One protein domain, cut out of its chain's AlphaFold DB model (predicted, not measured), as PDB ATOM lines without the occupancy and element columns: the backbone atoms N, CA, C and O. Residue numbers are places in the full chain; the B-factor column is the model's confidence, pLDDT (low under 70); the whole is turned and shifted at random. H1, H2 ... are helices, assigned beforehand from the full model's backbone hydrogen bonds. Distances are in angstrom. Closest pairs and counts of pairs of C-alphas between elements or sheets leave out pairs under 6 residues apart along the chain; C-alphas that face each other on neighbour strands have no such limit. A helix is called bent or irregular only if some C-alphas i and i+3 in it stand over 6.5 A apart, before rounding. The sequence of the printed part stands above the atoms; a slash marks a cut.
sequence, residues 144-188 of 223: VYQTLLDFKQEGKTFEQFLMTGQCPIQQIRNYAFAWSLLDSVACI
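Overview. This is residues 144 to 188 of the 223 residues of an uncharacterized protein of Methanobrevibacter sp (UniProt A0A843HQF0). One long helix, H3, makes the length of the domain, and two shorter helices, H1 and H2, lie over one side of it with few contacts. The printed part has 45 residues with three named helices, in the order H1, H2, H3, and no named strand; the class is all helix. It is compact, with a radius of gyration of the C-alphas of 10.1 A, yet elongated, spanning 31 by 19 by 15 A.

Arrangement. H1, residues 144 to 153, and H3, residues 169 to 188, only just touch, with 3 pairs of C-alphas within 8 A; the closest are those of Leu 148 and Trp 179, 6.7 A apart. H3 touches H1 with residues 178 to 182 alone. They run the same way at a steep tilt of 55 degrees. H2, residues 158 to 162, is close to but not clearly touching H1, the closest C-alphas being those of Phe 151 and Phe 161, 7.2 A apart. H2 is likewise close to but not clearly touching H3, at Phe 158 and Trp 179, whose C-alphas are 7.4 A apart. Each O i to N i+4 pair is within hydrogen-bond range in H1 and H2, and 11 of 16 in H3.

Along the chain. H1 begins at C-alpha 144, (-21.214, -42.863, -23.571), and is 14.3 A long; H2 is 6.3 A long. H3 is 30.7 A long, ends at C-alpha 188, (-14.626, -63.342, -21.806), and is irregular: C-alphas 170 and 173 are 7.7 A apart.

Size, cuts and confidence. The C-alphas farthest apart, of Gly 165 and Ile 188, are 30.9 A apart. The printed part has no cut; the link from H1 to H2 is tight and that from H2 to H3 short. Residues 184 to 188 have pLDDT under 70.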
ATOM      1  N   VAL A 144     -20.072 -42.015 -23.959       75.31
ATOM      2  CA  VAL A 144     -21.214 -42.863 -23.571       75.31
ATOM      3  C   VAL A 144     -20.795 -44.248 -23.060       75.31
ATOM      4  O   VAL A 144     -21.145 -44.622 -21.948       75.31
ATOM      5  N   TYR A 145     -19.990 -44.994 -23.823       76.31
ATOM      6  CA  TYR A 145     -19.542 -46.331 -23.414       76.31
ATOM      7  C   TYR A 145     -18.622 -46.325 -22.190       76.31
ATOM      8  O   TYR A 145     -18.774 -47.179 -21.321       76.31
ATOM      9  N   GLN A 146     -17.695 -45.370 -22.100       76.00
ATOM     10  CA  GLN A 146     -16.818 -45.249 -20.938       76.00
ATOM     11  C   GLN A 146     -17.609 -44.808 -19.706       76.00
ATOM     12  O   GLN A 146     -17.372 -45.324 -18.628       76.00
ATOM     13  N   THR A 147     -18.591 -43.918 -19.853       79.38
ATOM     14  CA  THR A 147     -19.480 -43.515 -18.759       79.38
ATOM     15  C   THR A 147     -20.299 -44.702 -18.255       79.38
ATOM     16  O   THR A 147     -20.391 -44.906 -17.049       79.38
ATOM     17  N   LEU A 148     -20.842 -45.529 -19.159       83.81
ATOM     18  CA  LEU A 148     -21.536 -46.762 -18.773       83.81
ATOM     19  C   LEU A 148     -20.587 -47.735 -18.056       83.81
ATOM     20  O   LEU A 148     -20.965 -48.302 -17.035       83.81
ATOM     21  N   LEU A 149     -19.354 -47.899 -18.547       82.62
ATOM     22  CA  LEU A 149     -18.322 -48.712 -17.899       82.62
ATOM     23  C   LEU A 149     -17.959 -48.192 -16.502       82.62
ATOM     24  O   LEU A 149     -17.927 -48.988 -15.570       82.62
ATOM     25  N   ASP A 150     -17.720 -46.891 -16.354       83.44
ATOM     26  CA  ASP A 150     -17.355 -46.250 -15.086       83.44
ATOM     27  C   ASP A 150     -18.474 -46.457 -14.048       83.44
ATOM     28  O   ASP A 150     -18.215 -46.938 -12.947       83.44
ATOM     29  N   PHE A 151     -19.742 -46.222 -14.418       84.62
ATOM     30  CA  PHE A 151     -20.897 -46.481 -13.542       84.62
ATOM     31  C   PHE A 151     -20.977 -47.942 -13.099       84.62
ATOM     32  O   PHE A 151     -21.300 -48.235 -11.947       84.62
ATOM     33  N   LYS A 152     -20.667 -48.863 -14.010       83.38
ATOM     34  CA  LYS A 152     -20.688 -50.296 -13.734       83.38
ATOM     35  C   LYS A 152     -19.538 -50.722 -12.821       83.38
ATOM     36  O   LYS A 152     -19.751 -51.523 -11.915       83.38
ATOM     37  N   GLN A 153     -18.345 -50.159 -13.015       83.75
ATOM     38  CA  GLN A 153     -17.185 -50.361 -12.136       83.75
ATOM     39  C   GLN A 153     -17.424 -49.792 -10.734       83.75
ATOM     40  O   GLN A 153     -17.004 -50.393  -9.750       83.75
ATOM     41  N   GLU A 154     -18.153 -48.682 -10.631       86.12
ATOM     42  CA  GLU A 154     -18.619 -48.111  -9.363       86.12
ATOM     43  C   GLU A 154     -19.758 -48.921  -8.708       86.12
ATOM     44  O   GLU A 154     -20.229 -48.558  -7.631       86.12
ATOM     45  N   GLY A 155     -20.217 -50.011  -9.337       84.50
ATOM     46  CA  GLY A 155     -21.276 -50.881  -8.821       84.50
ATOM     47  C   GLY A 155     -22.679 -50.268  -8.875       84.50
ATOM     48  O   GLY A 155     -23.585 -50.754  -8.200       84.50
ATOM     49  N   LYS A 156     -22.872 -49.197  -9.653       87.81
ATOM     50  CA  LYS A 156     -24.175 -48.546  -9.821       87.81
ATOM     51  C   LYS A 156     -25.047 -49.318 -10.807       87.81
ATOM     52  O   LYS A 156     -24.554 -49.933 -11.751       87.81
ATOM     53  N   THR A 157     -26.360 -49.264 -10.602       89.06
ATOM     54  CA  THR A 157     -27.322 -49.917 -11.499       89.06
ATOM     55  C   THR A 157     -27.639 -49.051 -12.718       89.06
ATOM     56  O   THR A 157     -27.408 -47.837 -12.731       89.06
ATOM     57  N   PHE A 158     -28.214 -49.664 -13.755       87.69
ATOM     58  CA  PHE A 158     -28.632 -48.934 -14.951       87.69
ATOM     59  C   PHE A 158     -29.740 -47.912 -14.646       87.69
ATOM     60  O   PHE A 158     -29.751 -46.822 -15.210       87.69
ATOM     61  N   GLU A 159     -30.637 -48.206 -13.704       89.19
ATOM     62  CA  GLU A 159     -31.666 -47.268 -13.246       89.19
ATOM     63  C   GLU A 159     -31.036 -46.025 -12.613       89.19
ATOM     64  O   GLU A 159     -31.452 -44.907 -12.909       89.19
ATOM     65  N   GLN A 160     -29.989 -46.196 -11.800       87.00
ATOM     66  CA  GLN A 160     -29.252 -45.072 -11.217       87.00
ATOM     67  C   GLN A 160     -28.563 -44.222 -12.290       87.00
ATOM     68  O   GLN A 160     -28.503 -43.002 -12.148       87.00
ATOM     69  N   PHE A 161     -28.090 -44.840 -13.377       85.75
ATOM     70  CA  PHE A 161     -27.585 -44.115 -14.544       85.75
ATOM     71  C   PHE A 161     -28.698 -43.338 -15.266       85.75
ATOM     72  O   PHE A 161     -28.502 -42.181 -15.612       85.75
ATOM     73  N   LEU A 162     -29.893 -43.907 -15.450       86.81
ATOM     74  CA  LEU A 162     -31.016 -43.188 -16.069       86.81
ATOM     75  C   LEU A 162     -31.464 -41.974 -15.243       86.81
ATOM     76  O   LEU A 162     -31.823 -40.941 -15.810       86.81
ATOM     77  N   MET A 163     -31.398 -42.072 -13.912       85.94
ATOM     78  CA  MET A 163     -31.749 -40.979 -12.998       85.94
ATOM     79  C   MET A 163     -30.827 -39.757 -13.111       85.94
ATOM     80  O   MET A 163     -31.211 -38.680 -12.662       85.94
ATOM     81  N   THR A 164     -29.647 -39.874 -13.732       82.75
ATOM     82  CA  THR A 164     -28.770 -38.715 -13.977       82.75
ATOM     83  C   THR A 164     -29.285 -37.804 -15.091       82.75
ATOM     84  O   THR A 164     -28.771 -36.701 -15.261       82.75
ATOM     85  N   GLY A 165     -30.276 -38.252 -15.872       78.69
ATOM     86  CA  GLY A 165     -30.811 -37.504 -17.012       78.69
ATOM     87  C   GLY A 165     -29.869 -37.439 -18.220       78.69
ATOM     88  O   GLY A 165     -30.189 -36.779 -19.204       78.69
ATOM     89  N   GLN A 166     -28.733 -38.142 -18.181       77.06
ATOM     90  CA  GLN A 166     -27.730 -38.147 -19.254       77.06
ATOM     91  C   GLN A 166     -28.138 -39.019 -20.454       77.06
ATOM     92  O   GLN A 166     -27.552 -38.915 -21.531       77.06
ATOM     93  N   CYS A 167     -29.146 -39.881 -20.290       81.19
ATOM     94  CA  CYS A 167     -29.683 -40.720 -21.356       81.19
ATOM     95  C   CYS A 167     -30.956 -40.091 -21.953       81.19
ATOM     96  O   CYS A 167     -31.969 -39.991 -21.255       81.19
ATOM     97  N   PRO A 168     -30.965 -39.711 -23.246       82.56
ATOM     98  CA  PRO A 168     -32.184 -39.263 -23.910       82.56
ATOM     99  C   PRO A 168     -33.254 -40.361 -23.891       82.56
ATOM    100  O   PRO A 168     -32.972 -41.507 -24.247       82.56
ATOM    101  N   ILE A 169     -34.502 -40.008 -23.560       85.94
ATOM    102  CA  ILE A 169     -35.611 -40.972 -23.417       85.94
ATOM    103  C   ILE A 169     -35.782 -41.844 -24.670       85.94
ATOM    104  O   ILE A 169     -36.024 -43.046 -24.577       85.94
ATOM    105  N   GLN A 170     -35.594 -41.262 -25.858       87.50
ATOM    106  CA  GLN A 170     -35.729 -41.974 -27.130       87.50
ATOM    107  C   GLN A 170     -34.637 -43.039 -27.341       87.50
ATOM    108  O   GLN A 170     -34.810 -43.939 -28.157       87.50
ATOM    109  N   GLN A 171     -33.517 -42.941 -26.620       86.56
ATOM    110  CA  GLN A 171     -32.340 -43.799 -26.757       86.56
ATOM    111  C   GLN A 171     -32.207 -44.826 -25.621       86.56
ATOM    112  O   GLN A 171     -31.299 -45.653 -25.677       86.56
ATOM    113  N   ILE A 172     -33.116 -44.843 -24.636       88.94
ATOM    114  CA  ILE A 172     -33.026 -45.732 -23.459       88.94
ATOM    115  C   ILE A 172     -32.816 -47.194 -23.861       88.94
ATOM    116  O   ILE A 172     -31.969 -47.872 -23.286       88.94
ATOM    117  N   ARG A 173     -33.530 -47.683 -24.883       89.38
ATOM    118  CA  ARG A 173     -33.373 -49.068 -25.363       89.38
ATOM    119  C   ARG A 173     -31.961 -49.364 -25.871       89.38
ATOM    120  O   ARG A 173     -31.427 -50.427 -25.573       89.38
ATOM    121  N   ASN A 174     -31.352 -48.430 -26.598       87.50
ATOM    122  CA  ASN A 174     -29.998 -48.591 -27.131       87.50
ATOM    123  C   ASN A 174     -28.962 -48.592 -26.003       87.50
ATOM    124  O   ASN A 174     -28.038 -49.400 -26.017       87.50
ATOM    125  N   TYR A 175     -29.155 -47.738 -24.997       88.19
ATOM    126  CA  TYR A 175     -28.306 -47.699 -23.806       88.19
ATOM    127  C   TYR A 175     -28.459 -48.955 -22.942       88.19
ATOM    128  O   TYR A 175     -27.456 -49.484 -22.477       88.19
ATOM    129  N   ALA A 176     -29.677 -49.477 -22.773       88.81
ATOM    130  CA  ALA A 176     -29.922 -50.725 -22.049       88.81
ATOM    131  C   ALA A 176     -29.268 -51.922 -22.756       88.81
ATOM    132  O   ALA A 176     -28.639 -52.764 -22.116       88.81
ATOM    133  N   PHE A 177     -29.357 -51.966 -24.089       88.75
ATOM    134  CA  PHE A 177     -28.667 -52.976 -24.884       88.75
ATOM    135  C   PHE A 177     -27.145 -52.867 -24.724       88.75
ATOM    136  O   PHE A 177     -26.501 -53.855 -24.372       88.75
ATOM    137  N   ALA A 178     -26.576 -51.667 -24.877       86.25
ATOM    138  CA  ALA A 178     -25.154 -51.425 -24.636       86.25
ATOM    139  C   ALA A 178     -24.730 -51.833 -23.214       86.25
ATOM    140  O   ALA A 178     -23.707 -52.494 -23.049       86.25
ATOM    141  N   TRP A 179     -25.535 -51.516 -22.195       87.94
ATOM    142  CA  TRP A 179     -25.289 -51.918 -20.809       87.94
ATOM    143  C   TRP A 179     -25.221 -53.439 -20.659       87.94
ATOM    144  O   TRP A 179     -24.277 -53.937 -20.051       87.94
ATOM    145  N   SER A 180     -26.159 -54.179 -21.260       88.06
ATOM    146  CA  SER A 180     -26.150 -55.650 -21.239       88.06
ATOM    147  C   SER A 180     -24.949 -56.255 -21.979       88.06
ATOM    148  O   SER A 180     -24.378 -57.245 -21.526       88.06
ATOM    149  N   LEU A 181     -24.482 -55.628 -23.067       85.62
ATOM    150  CA  LEU A 181     -23.263 -56.068 -23.753       85.62
ATOM    151  C   LEU A 181     -22.035 -55.969 -22.843       85.62
ATOM    152  O   LEU A 181     -21.189 -56.863 -22.860       85.62
ATOM    153  N   LEU A 182     -21.955 -54.942 -21.995       82.38
ATOM    154  CA  LEU A 182     -20.874 -54.836 -21.011       82.38
ATOM    155  C   LEU A 182     -20.885 -55.991 -19.991       82.38
ATOM    156  O   LEU A 182     -19.819 -56.354 -19.505       82.38
ATOM    157  N   ASP A 183     -22.048 -56.586 -19.677       75.19
ATOM    158  CA  ASP A 183     -22.111 -57.813 -18.852       75.19
ATOM    159  C   ASP A 183     -21.570 -59.021 -19.617       75.19
ATOM    160  O   ASP A 183     -20.824 -59.825 -19.066       75.19
ATOM    161  N   SER A 184     -21.891 -59.122 -20.910       67.38
ATOM    162  CA  SER A 184     -21.437 -60.241 -21.742       67.38
ATOM    163  C   SER A 184     -19.917 -60.268 -21.952       67.38
ATOM    164  O   SER A 184     -19.326 -61.342 -22.008       67.38
ATOM    165  N   VAL A 185     -19.252 -59.108 -21.998       56.31
ATOM    166  CA  VAL A 185     -17.785 -59.024 -22.156       56.31
ATOM    167  C   VAL A 185     -17.044 -59.355 -20.856       56.31
ATOM    168  O   VAL A 185     -15.938 -59.895 -20.908       56.31
ATOM    169  N   ALA A 186     -17.651 -59.127 -19.684       50.28
ATOM    170  CA  ALA A 186     -17.089 -59.596 -18.416       50.28
ATOM    171  C   ALA A 186     -16.954 -61.135 -18.371       50.28
ATOM    172  O   ALA A 186     -16.066 -61.645 -17.687       50.28
ATOM    173  N   CYS A 187     -17.742 -61.869 -19.168       38.75
ATOM    174  CA  CYS A 187     -17.631 -63.322 -19.314       38.75
ATOM    175  C   CYS A 187     -16.487 -63.803 -20.230       38.75
ATOM    176  O   CYS A 187     -16.199 -64.994 -20.215       38.75
ATOM    177  N   ILE A 188     -15.785 -62.934 -20.973       41.66
ATOM    178  CA  ILE A 188     -14.626 -63.342 -21.806       41.66
ATOM    179  C   ILE A 188     -13.300 -63.262 -21.015       41.66
ATOM    180  O   ILE A 188     -12.254 -63.719 -21.462       41.66
TER     181      ILE A 188